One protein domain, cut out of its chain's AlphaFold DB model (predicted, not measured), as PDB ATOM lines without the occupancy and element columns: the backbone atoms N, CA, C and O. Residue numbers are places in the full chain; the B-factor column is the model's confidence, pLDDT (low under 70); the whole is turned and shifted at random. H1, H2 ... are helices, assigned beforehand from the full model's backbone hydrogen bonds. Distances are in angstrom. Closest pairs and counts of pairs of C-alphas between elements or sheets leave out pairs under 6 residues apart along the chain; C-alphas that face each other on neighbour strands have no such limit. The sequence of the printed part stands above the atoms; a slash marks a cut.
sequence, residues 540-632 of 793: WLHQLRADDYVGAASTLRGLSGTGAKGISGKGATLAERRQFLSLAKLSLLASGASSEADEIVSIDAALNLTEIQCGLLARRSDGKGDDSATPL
ATOM      1  N   TRP A 540     123.028 122.993 174.944       83.56
ATOM      2  CA  TRP A 540     123.769 121.916 174.265       83.56
ATOM      3  C   TRP A 540     124.967 121.399 175.081       83.56
ATOM      4  O   TRP A 540     125.284 120.215 175.011       83.56
ATOM      5  N   LEU A 541     125.617 122.261 175.875       82.00
ATOM      6  CA  LEU A 541     126.711 121.862 176.771       82.00
ATOM      7  C   LEU A 541     126.205 120.943 177.884       82.00
ATOM      8  O   LEU A 541     126.860 119.958 178.218       82.00
ATOM      9  N   HIS A 542     125.035 121.265 178.437       81.12
ATOM     10  CA  HIS A 542     124.363 120.433 179.430       81.12
ATOM     11  C   HIS A 542     123.926 119.088 178.836       81.12
ATOM     12  O   HIS A 542     124.235 118.042 179.396       81.12
ATOM     13  N   GLN A 543     123.308 119.101 177.655       82.50
ATOM     14  CA  GLN A 543     122.867 117.889 176.956       82.50
ATOM     15  C   GLN A 543     124.024 116.928 176.648       82.50
ATOM     16  O   GLN A 543     123.876 115.725 176.834       82.50
ATOM     17  N   LEU A 544     125.201 117.438 176.260       82.69
ATOM     18  CA  LEU A 544     126.393 116.598 176.070       82.69
ATOM     19  C   LEU A 544     126.871 115.928 177.358       82.69
ATOM     20  O   LEU A 544     127.391 114.820 177.311       82.69
ATOM     21  N   ARG A 545     126.727 116.603 178.500       79.19
ATOM     22  CA  ARG A 545     127.074 116.034 179.804       79.19
ATOM     23  C   ARG A 545     126.042 115.004 180.265       79.19
ATOM     24  O   ARG A 545     126.415 114.035 180.911       79.19
ATOM     25  N   ALA A 546     124.772 115.218 179.937       78.81
ATOM     26  CA  ALA A 546     123.669 114.315 180.255       78.81
ATOM     27  C   ALA A 546     123.569 113.104 179.300       78.81
ATOM     28  O   ALA A 546     122.563 112.401 179.325       78.81
ATOM     29  N   ASP A 547     124.571 112.884 178.438       82.31
ATOM     30  CA  ASP A 547     124.583 111.869 177.373       82.31
ATOM     31  C   ASP A 547     123.416 111.976 176.358       82.31
ATOM     32  O   ASP A 547     123.180 111.067 175.558       82.31
ATOM     33  N   ASP A 548     122.722 113.122 176.302       83.81
ATOM     34  CA  ASP A 548     121.698 113.433 175.297       83.81
ATOM     35  C   ASP A 548     122.334 114.041 174.035       83.81
ATOM     36  O   ASP A 548     122.196 115.223 173.693       83.81
ATOM     37  N   TYR A 549     123.080 113.205 173.317       84.25
ATOM     38  CA  TYR A 549     123.796 113.595 172.102       84.25
ATOM     39  C   TYR A 549     122.869 114.009 170.942       84.25
ATOM     40  O   TYR A 549     123.247 114.846 170.113       84.25
ATOM     41  N   VAL A 550     121.657 113.445 170.887       85.00
ATOM     42  CA  VAL A 550     120.643 113.753 169.864       85.00
ATOM     43  C   VAL A 550     119.998 115.110 170.155       85.00
ATOM     44  O   VAL A 550     119.915 115.961 169.261       85.00
ATOM     45  N   GLY A 551     119.633 115.372 171.414       83.38
ATOM     46  CA  GLY A 551     119.166 116.681 171.858       83.38
ATOM     47  C   GLY A 551     120.212 117.770 171.625       83.38
ATOM     48  O   GLY A 551     119.887 118.798 171.024       83.38
ATOM     49  N   ALA A 552     121.479 117.513 171.969       85.19
ATOM     50  CA  ALA A 552     122.587 118.437 171.708       85.19
ATOM     51  C   ALA A 552     122.731 118.775 170.214       85.19
ATOM     52  O   ALA A 552     122.889 119.945 169.856       85.19
ATOM     53  N   ALA A 553     122.620 117.775 169.328       84.25
ATOM     54  CA  ALA A 553     122.679 117.982 167.881       84.25
ATOM     55  C   ALA A 553     121.549 118.889 167.372       84.25
ATOM     56  O   ALA A 553     121.784 119.775 166.542       84.25
ATOM     57  N   SER A 554     120.330 118.695 167.884       85.12
ATOM     58  CA  SER A 554     119.165 119.507 167.517       85.12
ATOM     59  C   SER A 554     119.328 120.971 167.956       85.12
ATOM     60  O   SER A 554     119.120 121.889 167.155       85.12
ATOM     61  N   THR A 555     119.817 121.197 169.180       84.31
ATOM     62  CA  THR A 555     120.088 122.528 169.736       84.31
ATOM     63  C   THR A 555     121.192 123.241 168.950       84.31
ATOM     64  O   THR A 555     121.033 124.401 168.559       84.31
ATOM     65  N   LEU A 556     122.292 122.542 168.645       84.88
ATOM     66  CA  LEU A 556     123.403 123.062 167.840       84.88
ATOM     67  C   LEU A 556     122.975 123.408 166.408       84.88
ATOM     68  O   LEU A 556     123.381 124.439 165.866       84.88
ATOM     69  N   ARG A 557     122.094 122.603 165.801       83.50
ATOM     70  CA  ARG A 557     121.502 122.909 164.493       83.50
ATOM     71  C   ARG A 557     120.661 124.188 164.550       83.50
ATOM     72  O   ARG A 557     120.798 125.033 163.667       83.50
ATOM     73  N   GLY A 558     119.855 124.381 165.596       82.50
ATOM     74  CA  GLY A 558     119.110 125.629 165.818       82.50
ATOM     75  C   GLY A 558     120.021 126.856 165.986       82.50
ATOM     76  O   GLY A 558     119.761 127.922 165.416       82.50
ATOM     77  N   LEU A 559     121.140 126.695 166.700       80.69
ATOM     78  CA  LEU A 559     122.165 127.731 166.875       80.69
ATOM     79  C   LEU A 559     122.911 128.071 165.582       80.69
ATOM     80  O   LEU A 559     123.288 129.223 165.382       80.69
ATOM     81  N   SER A 560     123.072 127.115 164.667       79.06
ATOM     82  CA  SER A 560     123.714 127.358 163.368       79.06
ATOM     83  C   SER A 560     122.976 128.399 162.505       79.06
ATOM     84  O   SER A 560     123.590 129.046 161.655       79.06
ATOM     85  N   GLY A 561     121.669 128.595 162.733       73.44
ATOM     86  CA  GLY A 561     120.866 129.627 162.071       73.44
ATOM     87  C   GLY A 561     120.800 130.951 162.838       73.44
ATOM     88  O   GLY A 561     120.828 132.021 162.230       73.44
ATOM     89  N   THR A 562     120.727 130.895 164.169       68.06
ATOM     90  CA  THR A 562     120.475 132.066 165.032       68.06
ATOM     91  C   THR A 562     121.739 132.710 165.608       68.06
ATOM     92  O   THR A 562     121.702 133.881 165.981       68.06
ATOM     93  N   GLY A 563     122.862 131.989 165.629       65.44
ATOM     94  CA  GLY A 563     124.142 132.430 166.186       65.44
ATOM     95  C   GLY A 563     124.223 132.306 167.708       65.44
ATOM     96  O   GLY A 563     123.223 132.112 168.401       65.44
ATOM     97  N   ALA A 564     125.432 132.465 168.260       61.16
ATOM     98  CA  ALA A 564     125.670 132.337 169.707       61.16
ATOM     99  C   ALA A 564     124.902 133.380 170.550       61.16
ATOM    100  O   ALA A 564     124.664 133.185 171.741       61.16
ATOM    101  N   LYS A 565     124.494 134.496 169.931       59.78
ATOM    102  CA  LYS A 565     123.749 135.601 170.554       59.78
ATOM    103  C   LYS A 565     122.249 135.549 170.263       59.78
ATOM    104  O   LYS A 565     121.653 136.617 170.174       59.78
ATOM    105  N   GLY A 566     121.664 134.354 170.118       51.75
ATOM    106  CA  GLY A 566     120.329 134.017 169.577       51.75
ATOM    107  C   GLY A 566     119.066 134.795 170.015       51.75
ATOM    108  O   GLY A 566     117.962 134.356 169.732       51.75
ATOM    109  N   ILE A 567     119.191 135.954 170.661       48.16
ATOM    110  CA  ILE A 567     118.135 136.914 170.993       48.16
ATOM    111  C   ILE A 567     118.345 138.262 170.258       48.16
ATOM    112  O   ILE A 567     117.396 139.014 170.058       48.16
ATOM    113  N   SER A 568     119.560 138.594 169.794       47.47
ATOM    114  CA  SER A 568     119.888 139.948 169.302       47.47
ATOM    115  C   SER A 568     119.665 140.191 167.799       47.47
ATOM    116  O   SER A 568     120.237 141.135 167.254       47.47
ATOM    117  N   GLY A 569     118.899 139.344 167.102       49.44
ATOM    118  CA  GLY A 569     118.495 139.558 165.699       49.44
ATOM    119  C   GLY A 569     119.626 139.604 164.655       49.44
ATOM    120  O   GLY A 569     119.368 139.893 163.490       49.44
ATOM    121  N   LYS A 570     120.875 139.321 165.042       56.09
ATOM    122  CA  LYS A 570     122.004 139.127 164.125       56.09
ATOM    123  C   LYS A 570     122.192 137.625 163.955       56.09
ATOM    124  O   LYS A 570     122.417 136.949 164.951       56.09
ATOM    125  N   GLY A 571     122.051 137.127 162.727       62.88
ATOM    126  CA  GLY A 571     122.269 135.711 162.416       62.88
ATOM    127  C   GLY A 571     123.697 135.257 162.738       62.88
ATOM    128  O   GLY A 571     124.584 136.093 162.929       62.88
ATOM    129  N   ALA A 572     123.903 133.938 162.790       72.12
ATOM    130  CA  ALA A 572     125.219 133.331 163.010       72.12
ATOM    131  C   ALA A 572     126.264 133.886 162.032       72.12
ATOM    132  O   ALA A 572     125.939 134.155 160.878       72.12
ATOM    133  N   THR A 573     127.518 134.021 162.459       80.25
ATOM    134  CA  THR A 573     128.628 134.240 161.516       80.25
ATOM    135  C   THR A 573     128.931 132.950 160.753       80.25
ATOM    136  O   THR A 573     128.543 131.858 161.179       80.25
ATOM    137  N   LEU A 574     129.633 133.042 159.620       77.50
ATOM    138  CA  LEU A 574     130.080 131.852 158.886       77.50
ATOM    139  C   LEU A 574     130.937 130.918 159.753       77.50
ATOM    140  O   LEU A 574     130.716 129.705 159.741       77.50
ATOM    141  N   ALA A 575     131.851 131.476 160.551       79.25
ATOM    142  CA  ALA A 575     132.674 130.701 161.477       79.25
ATOM    143  C   ALA A 575     131.835 130.000 162.560       79.25
ATOM    144  O   ALA A 575     132.009 128.802 162.789       79.25
ATOM    145  N   GLU A 576     130.886 130.713 163.178       80.75
ATOM    146  CA  GLU A 576     129.980 130.137 164.183       80.75
ATOM    147  C   GLU A 576     129.113 129.027 163.582       80.75
ATOM    148  O   GLU A 576     128.980 127.953 164.167       80.75
ATOM    149  N   ARG A 577     128.561 129.245 162.384       82.88
ATOM    150  CA  ARG A 577     127.737 128.250 161.693       82.88
ATOM    151  C   ARG A 577     128.532 126.984 161.381       82.88
ATOM    152  O   ARG A 577     128.037 125.890 161.650       82.88
ATOM    153  N   ARG A 578     129.763 127.113 160.873       84.56
ATOM    154  CA  ARG A 578     130.650 125.966 160.614       84.56
ATOM    155  C   ARG A 578     130.970 125.213 161.903       84.56
ATOM    156  O   ARG A 578     130.860 123.989 161.940       84.56
ATOM    157  N   GLN A 579     131.318 125.937 162.966       85.31
ATOM    158  CA  GLN A 579     131.633 125.347 164.262       85.31
ATOM    159  C   GLN A 579     130.433 124.578 164.834       85.31
ATOM    160  O   GLN A 579     130.571 123.397 165.149       85.31
ATOM    161  N   PHE A 580     129.247 125.189 164.902       84.88
ATOM    162  CA  PHE A 580     128.056 124.532 165.449       84.88
ATOM    163  C   PHE A 580     127.601 123.328 164.619       84.88
ATOM    164  O   PHE A 580     127.250 122.304 165.198       84.88
ATOM    165  N   LEU A 581     127.661 123.402 163.286       86.06
ATOM    166  CA  LEU A 581     127.329 122.261 162.424       86.06
ATOM    167  C   LEU A 581     128.344 121.119 162.563       86.06
ATOM    168  O   LEU A 581     127.946 119.957 162.629       86.06
ATOM    169  N   SER A 582     129.640 121.430 162.670       87.56
ATOM    170  CA  SER A 582     130.669 120.408 162.904       87.56
ATOM    171  C   SER A 582     130.481 119.707 164.254       87.56
ATOM    172  O   SER A 582     130.565 118.483 164.328       87.56
ATOM    173  N   LEU A 583     130.135 120.459 165.304       87.88
ATOM    174  CA  LEU A 583     129.827 119.909 166.622       87.88
ATOM    175  C   LEU A 583     128.534 119.082 166.606       87.88
ATOM    176  O   LEU A 583     128.509 118.014 167.208       87.88
ATOM    177  N   ALA A 584     127.501 119.516 165.876       86.81
ATOM    178  CA  ALA A 584     126.256 118.761 165.718       86.81
ATOM    179  C   ALA A 584     126.483 117.419 165.004       86.81
ATOM    180  O   ALA A 584     125.889 116.405 165.364       86.81
ATOM    181  N   LYS A 585     127.372 117.390 164.003       86.94
ATOM    182  CA  LYS A 585     127.779 116.141 163.351       86.94
ATOM    183  C   LYS A 585     128.496 115.216 164.330       86.94
ATOM    184  O   LYS A 585     128.170 114.036 164.405       86.94
ATOM    185  N   LEU A 586     129.463 115.743 165.085       88.81
ATOM    186  CA  LEU A 586     130.217 114.958 166.063       88.81
ATOM    187  C   LEU A 586     129.317 114.393 167.166       88.81
ATOM    188  O   LEU A 586     129.507 113.241 167.547       88.81
ATOM    189  N   SER A 587     128.324 115.151 167.641       86.94
ATOM    190  CA  SER A 587     127.380 114.655 168.644       86.94
ATOM    191  C   SER A 587     126.493 113.537 168.085       86.94
ATOM    192  O   SER A 587     126.374 112.494 168.719       86.94
ATOM    193  N   LEU A 588     125.959 113.662 166.863       85.69
ATOM    194  CA  LEU A 588     125.196 112.568 166.239       85.69
ATOM    195  C   LEU A 588     126.045 111.311 166.018       85.69
ATOM    196  O   LEU A 588     125.584 110.204 166.288       85.69
ATOM    197  N   LEU A 589     127.297 111.459 165.586       85.56
ATOM    198  CA  LEU A 589     128.202 110.317 165.440       85.56
ATOM    199  C   LEU A 589     128.522 109.667 166.793       85.56
ATOM    200  O   LEU A 589     128.556 108.442 166.883       85.56
ATOM    201  N   ALA A 590     128.695 110.464 167.853       85.44
ATOM    202  CA  ALA A 590     128.885 109.962 169.214       85.44
ATOM    203  C   ALA A 590     127.652 109.205 169.743       85.44
ATOM    204  O   ALA A 590     127.810 108.235 170.476       85.44
ATOM    205  N   SER A 591     126.442 109.578 169.305       82.31
ATOM    206  CA  SER A 591     125.197 108.859 169.623       82.31
ATOM    207  C   SER A 591     125.068 107.486 168.939       82.31
ATOM    208  O   SER A 591     124.156 106.724 169.252       82.31
ATOM    209  N   GLY A 592     125.969 107.158 168.005       79.50
ATOM    210  CA  GLY A 592     125.932 105.919 167.225       79.50
ATOM    211  C   GLY A 592     125.098 105.999 165.943       79.50
ATOM    212  O   GLY A 592     124.804 104.961 165.348       79.50
ATOM    213  N   ALA A 593     124.717 107.200 165.491       78.38
ATOM    214  CA  ALA A 593     124.015 107.373 164.223       78.38
ATOM    215  C   ALA A 593     124.905 106.961 163.034       78.38
ATOM    216  O   ALA A 593     126.090 107.303 162.968       78.38
ATOM    217  N   SER A 594     124.334 106.238 162.066       75.00
ATOM    218  CA  SER A 594     125.036 105.875 160.831       75.00
ATOM    219  C   SER A 594     125.379 107.123 160.022       75.00
ATOM    220  O   SER A 594     124.535 108.003 159.888       75.00
ATOM    221  N   SER A 595     126.552 107.161 159.384       68.88
ATOM    222  CA  SER A 595     126.965 108.292 158.532       68.88
ATOM    223  C   SER A 595     125.989 108.611 157.386       68.88
ATOM    224  O   SER A 595     126.053 109.705 156.833       68.88
ATOM    225  N   GLU A 596     125.109 107.674 157.027       65.44
ATOM    226  CA  GLU A 596     124.082 107.816 155.987       65.44
ATOM    227  C   GLU A 596     122.729 108.309 156.519       65.44
ATOM    228  O   GLU A 596     121.783 108.437 155.751       65.44
ATOM    229  N   ALA A 597     122.603 108.576 157.823       75.88
ATOM    230  CA  ALA A 597     121.354 109.081 158.377       75.88
ATOM    231  C   ALA A 597     120.998 110.430 157.734       75.88
ATOM    232  O   ALA A 597     121.851 111.320 157.655       75.88
ATOM    233  N   ASP A 598     119.733 110.604 157.342       76.31
ATOM    234  CA  ASP A 598     119.228 111.818 156.680       76.31
ATOM    235  C   ASP A 598     119.614 113.101 157.436       76.31
ATOM    236  O   ASP A 598     119.940 114.137 156.848       76.31
ATOM    237  N   GLU A 599     119.653 113.026 158.768       76.12
ATOM    238  CA  GLU A 599     120.071 114.129 159.620       76.12
ATOM    239  C   GLU A 599     121.546 114.507 159.440       76.12
ATOM    240  O   GLU A 599     121.843 115.700 159.375       76.12
ATOM    241  N   ILE A 600     122.457 113.541 159.301       79.50
ATOM    242  CA  ILE A 600     123.884 113.789 159.055       79.50
ATOM    243  C   ILE A 600     124.090 114.298 157.628       79.50
ATOM    244  O   ILE A 600     124.788 115.293 157.442       79.50
ATOM    245  N   VAL A 601     123.410 113.705 156.642       79.75
ATOM    246  CA  VAL A 601     123.453 114.158 155.240       79.75
ATOM    247  C   VAL A 601     122.982 115.613 155.126       79.75
ATOM    248  O   VAL A 601     123.594 116.416 154.422       79.75
ATOM    249  N   SER A 602     121.946 115.997 155.878       81.75
ATOM    250  CA  SER A 602     121.478 117.387 155.923       81.75
ATOM    251  C   SER A 602     122.462 118.361 156.579       81.75
ATOM    252  O   SER A 602     122.582 119.502 156.127       81.75
ATOM    253  N   ILE A 603     123.197 117.923 157.607       81.94
ATOM    254  CA  ILE A 603     124.254 118.730 158.234       81.94
ATOM    255  C   ILE A 603     125.438 118.882 157.283       81.94
ATOM    256  O   ILE A 603     125.948 119.988 157.121       81.94
ATOM    257  N   ASP A 604     125.836 117.805 156.613       82.44
ATOM    258  CA  ASP A 604     126.935 117.809 155.653       82.44
ATOM    259  C   ASP A 604     126.631 118.688 154.437       82.44
ATOM    260  O   ASP A 604     127.481 119.458 153.995       82.44
ATOM    261  N   ALA A 605     125.391 118.669 153.949       80.81
ATOM    262  CA  ALA A 605     124.942 119.586 152.910       80.81
ATOM    263  C   ALA A 605     125.011 121.054 153.375       80.81
ATOM    264  O   ALA A 605     125.481 121.926 152.642       80.81
ATOM    265  N   ALA A 606     124.608 121.341 154.618       82.12
ATOM    266  CA  ALA A 606     124.710 122.681 155.189       82.12
ATOM    267  C   ALA A 606     126.167 123.132 155.413       82.12
ATOM    268  O   ALA A 606     126.458 124.316 155.233       82.12
ATOM    269  N   LEU A 607     127.072 122.214 155.771       83.62
ATOM    270  CA  LEU A 607     128.512 122.466 155.872       83.62
ATOM    271  C   LEU A 607     129.112 122.781 154.500       83.62
ATOM    272  O   LEU A 607     129.786 123.802 154.365       83.62
ATOM    273  N   ASN A 608     128.785 121.996 153.470       81.94
ATOM    274  CA  ASN A 608     129.234 122.254 152.100       81.94
ATOM    275  C   ASN A 608     128.825 123.656 151.630       81.94
ATOM    276  O   ASN A 608     129.650 124.391 151.095       81.94
ATOM    277  N   LEU A 609     127.587 124.082 151.902       81.38
ATOM    278  CA  LEU A 609     127.133 125.440 151.578       81.38
ATOM    279  C   LEU A 609     127.968 126.525 152.274       81.38
ATOM    280  O   LEU A 609     128.296 127.537 151.655       81.38
ATOM    281  N   THR A 610     128.334 126.320 153.544       81.56
ATOM    282  CA  THR A 610     129.211 127.267 154.252       81.56
ATOM    283  C   THR A 610     130.631 127.279 153.696       81.56
ATOM    284  O   THR A 610     131.216 128.352 153.569       81.56
ATOM    285  N   GLU A 611     131.173 126.125 153.303       83.88
ATOM    286  CA  GLU A 611     132.515 126.025 152.722       83.88
ATOM    287  C   GLU A 611     132.595 126.696 151.349       83.88
ATOM    288  O   GLU A 611     133.546 127.437 151.090       83.88
ATOM    289  N   ILE A 612     131.565 126.534 150.514       80.56
ATOM    290  CA  ILE A 612     131.462 127.214 149.217       80.56
ATOM    291  C   ILE A 612     131.425 128.736 149.415       80.56
ATOM    292  O   ILE A 612     132.143 129.470 148.734       80.56
ATOM    293  N   GLN A 613     130.649 129.228 150.388       82.25
ATOM    294  CA  GLN A 613     130.604 130.660 150.688       82.25
ATOM    295  C   GLN A 613     131.967 131.197 151.152       82.25
ATOM    296  O   GLN A 613     132.401 132.253 150.688       82.25
ATOM    297  N   CYS A 614     132.658 130.475 152.039       79.25
ATOM    298  CA  CYS A 614     134.004 130.837 152.487       79.25
ATOM    299  C   CYS A 614     135.007 130.853 151.321       79.25
ATOM    300  O   CYS A 614     135.806 131.784 151.223       79.25
ATOM    301  N   GLY A 615     134.942 129.871 150.415       76.75
ATOM    302  CA  GLY A 615     135.789 129.802 149.221       76.75
ATOM    303  C   GLY A 615     135.587 130.993 148.281       76.75
ATOM    304  O   GLY A 615     136.561 131.632 147.881       76.75
ATOM    305  N   LEU A 616     134.332 131.354 147.998       75.19
ATOM    306  CA  LEU A 616     133.984 132.525 147.181       75.19
ATOM    307  C   LEU A 616     134.480 133.834 147.807       75.19
ATOM    308  O   LEU A 616     135.042 134.685 147.116       75.19
ATOM    309  N   LEU A 617     134.296 134.002 149.121       76.06
ATOM    310  CA  LEU A 617     134.770 135.185 149.837       76.06
ATOM    311  C   LEU A 617     136.299 135.264 149.840       76.06
ATOM    312  O   LEU A 617     136.840 136.340 149.601       76.06
ATOM    313  N   ALA A 618     137.003 134.148 150.046       74.94
ATOM    314  CA  ALA A 618     138.465 134.103 150.015       74.94
ATOM    315  C   ALA A 618     139.034 134.473 148.633       74.94
ATOM    316  O   ALA A 618     140.003 135.232 148.562       74.94
ATOM    317  N   ARG A 619     138.403 134.008 147.543       73.94
ATOM    318  CA  ARG A 619     138.795 134.351 146.162       73.94
ATOM    319  C   ARG A 619     138.554 135.825 145.821       73.94
ATOM    320  O   ARG A 619     139.350 136.422 145.108       73.94
ATOM    321  N   ARG A 620     137.493 136.438 146.358       71.06
ATOM    322  CA  ARG A 620     137.130 137.848 146.091       71.06
ATOM    323  C   ARG A 620     137.837 138.870 146.978       71.06
ATOM    324  O   ARG A 620     137.866 140.049 146.639       71.06
ATOM    325  N   SER A 621     138.383 138.436 148.110       61.38
ATOM    326  CA  SER A 621     139.037 139.290 149.115       61.38
ATOM    327  C   SER A 621     140.568 139.197 149.104       61.38
ATOM    328  O   SER A 621     141.209 139.573 150.086       61.38
ATOM    329  N   ASP A 622     141.161 138.700 148.014       57.97
ATOM    330  CA  ASP A 622     142.618 138.580 147.844       57.97
ATOM    331  C   ASP A 622     143.281 137.764 148.984       57.97
ATOM    332  O   ASP A 622     144.343 138.098 149.511       57.97
ATOM    333  N   GLY A 623     142.603 136.690 149.422       57.19
ATOM    334  CA  GLY A 623     143.092 135.755 150.443       57.19
ATOM    335  C   GLY A 623     142.784 136.125 151.899       57.19
ATOM    336  O   GLY A 623     143.202 135.402 152.806       57.19
ATOM    337  N   LYS A 624     142.039 137.207 152.162       52.31
ATOM    338  CA  LYS A 624     141.650 137.620 153.520       52.31
ATOM    339  C   LYS A 624     140.179 137.293 153.782       52.31
ATOM    340  O   LYS A 624     139.327 138.173 153.748       52.31
ATOM    341  N   GLY A 625     139.903 136.010 154.028       57.22
ATOM    342  CA  GLY A 625     138.554 135.508 154.301       57.22
ATOM    343  C   GLY A 625     137.837 136.322 155.382       57.22
ATOM    344  O   GLY A 625     138.369 136.530 156.473       57.22
ATOM    345  N   ASP A 626     136.638 136.810 155.062       63.84
ATOM    346  CA  ASP A 626     135.784 137.517 156.014       63.84
ATOM    347  C   ASP A 626     134.900 136.514 156.764       63.84
ATOM    348  O   ASP A 626     133.727 136.306 156.448       63.84
ATOM    349  N   ASP A 627     135.483 135.875 157.778       64.31
ATOM    350  CA  ASP A 627     134.805 134.908 158.653       64.31
ATOM    351  C   ASP A 627     133.641 135.527 159.454       64.31
ATOM    352  O   ASP A 627     132.836 134.808 160.058       64.31
ATOM    353  N   SER A 628     133.532 136.863 159.451       64.44
ATOM    354  CA  SER A 628     132.457 137.619 160.096       64.44
ATOM    355  C   SER A 628     131.221 137.815 159.212       64.44
ATOM    356  O   SER A 628     130.191 138.291 159.701       64.44
ATOM    357  N   ALA A 629     131.293 137.421 157.936       71.81
ATOM    358  CA  ALA A 629     130.183 137.545 157.005       71.81
ATOM    359  C   ALA A 629     128.980 136.680 157.424       71.81
ATOM    360  O   ALA A 629     129.109 135.621 158.048       71.81
ATOM    361  N   THR A 630     127.780 137.147 157.069       76.44
ATOM    362  CA  THR A 630     126.533 136.429 157.335       76.44
ATOM    363  C   THR A 630     126.327 135.302 156.317       76.44
ATOM    364  O   THR A 630     126.588 135.485 155.123       76.44
ATOM    365  N   PRO A 631     125.836 134.126 156.741       75.56
ATOM    366  CA  PRO A 631     125.559 133.022 155.843       75.56
ATOM    367  C   PRO A 631     124.423 133.402 154.894       75.56
ATOM    368  O   PRO A 631     123.356 133.854 155.318       75.56
ATOM    369  N   LEU A 632     124.659 133.224 153.599       75.56
ATOM    370  CA  LEU A 632     123.707 133.545 152.546       75.56
ATOM    371  C   LEU A 632     122.760 132.362 152.306       75.56
ATOM    372  O   LEU A 632     123.168 131.202 152.411       75.56
TER     373      LEU A 632
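Overview. This is residues 540 to 632 of the 793 residues of the protein "Hypothetical protein" of Micromonas pusilla (UniProt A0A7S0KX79). Three long helices, H2, H3 and H4, run back and forth side by side with H3 in the middle, and the short helix H1 folds back along H2 on the side away from H4. Together they make a flat body; a loop of residues 563 to 573 joins H2 to H3 at one end, and the tail from residue 621 turns back from the end of H4 towards the beginning of H3. The printed part has 93 residues with four named helices, in the order H1, H2, H3, H4, and no named strand; the class is all helix. It is compact, with a radius of gyration of the C-alphas of 14.1 A, and spans 43 by 32 by 17 A.

Arrangement. H1, residues 540 to 545, and H2, residues 549 to 562, form a helical hairpin: they touch, and their closest C-alphas, those of Trp 540 and Ala 552, are 4.5 A apart. They run opposite ways at a shallow tilt of 17 degrees. H2 also touches H3, residues 574 to 590, and these two form a second hairpin, opposite ways at a shallow tilt of 13 degrees; the closest C-alphas, those of Ala 553 and Ala 584, are 4.3 A apart. H3 and H4, residues 598 to 620, touch as a third hairpin, opposite ways at a shallow tilt of 27 degrees, with the C-alphas of Lys 585 and Ile 600 closest at 6.3 A. The three pairs that touch are mostly aligned in their packing. H1 and H3 are close but not clearly touching, H2 and H4 are near each other, and H1 and H4 are apart. Every O i to N i+4 pair is within hydrogen-bond range in H1, H3 and H4; in H2 9 of 10 are.

Along the chain. H1 begins at C-alpha 540, at (123.769, 121.916, 174.265). H2, Tyr 549 to Thr 562, is 20.1 A from first to last C-alpha, and H3, Leu 574 to Ala 590, is 24.2 A. H4, Asp 598 to Arg 620, is the longest at 33.3 A; it begins at (119.228, 111.818, 156.680) and ends at (137.130, 137.848, 146.091).

Size, cuts and confidence. The two C-alphas farthest apart, those of Ala 546 and Asp 622, are 44.7 A apart. The printed part has no cut. The link from H1 to H2 is tight, that from H3 to H4 is short, and that from H2 to H3 is long, with 11 residues. Residues 621 to 632 hold no named element. The mean pLDDT of the printed part is 76.4; it is under 70 at residues 562 to 571, 595 to 596 and 621 to 628.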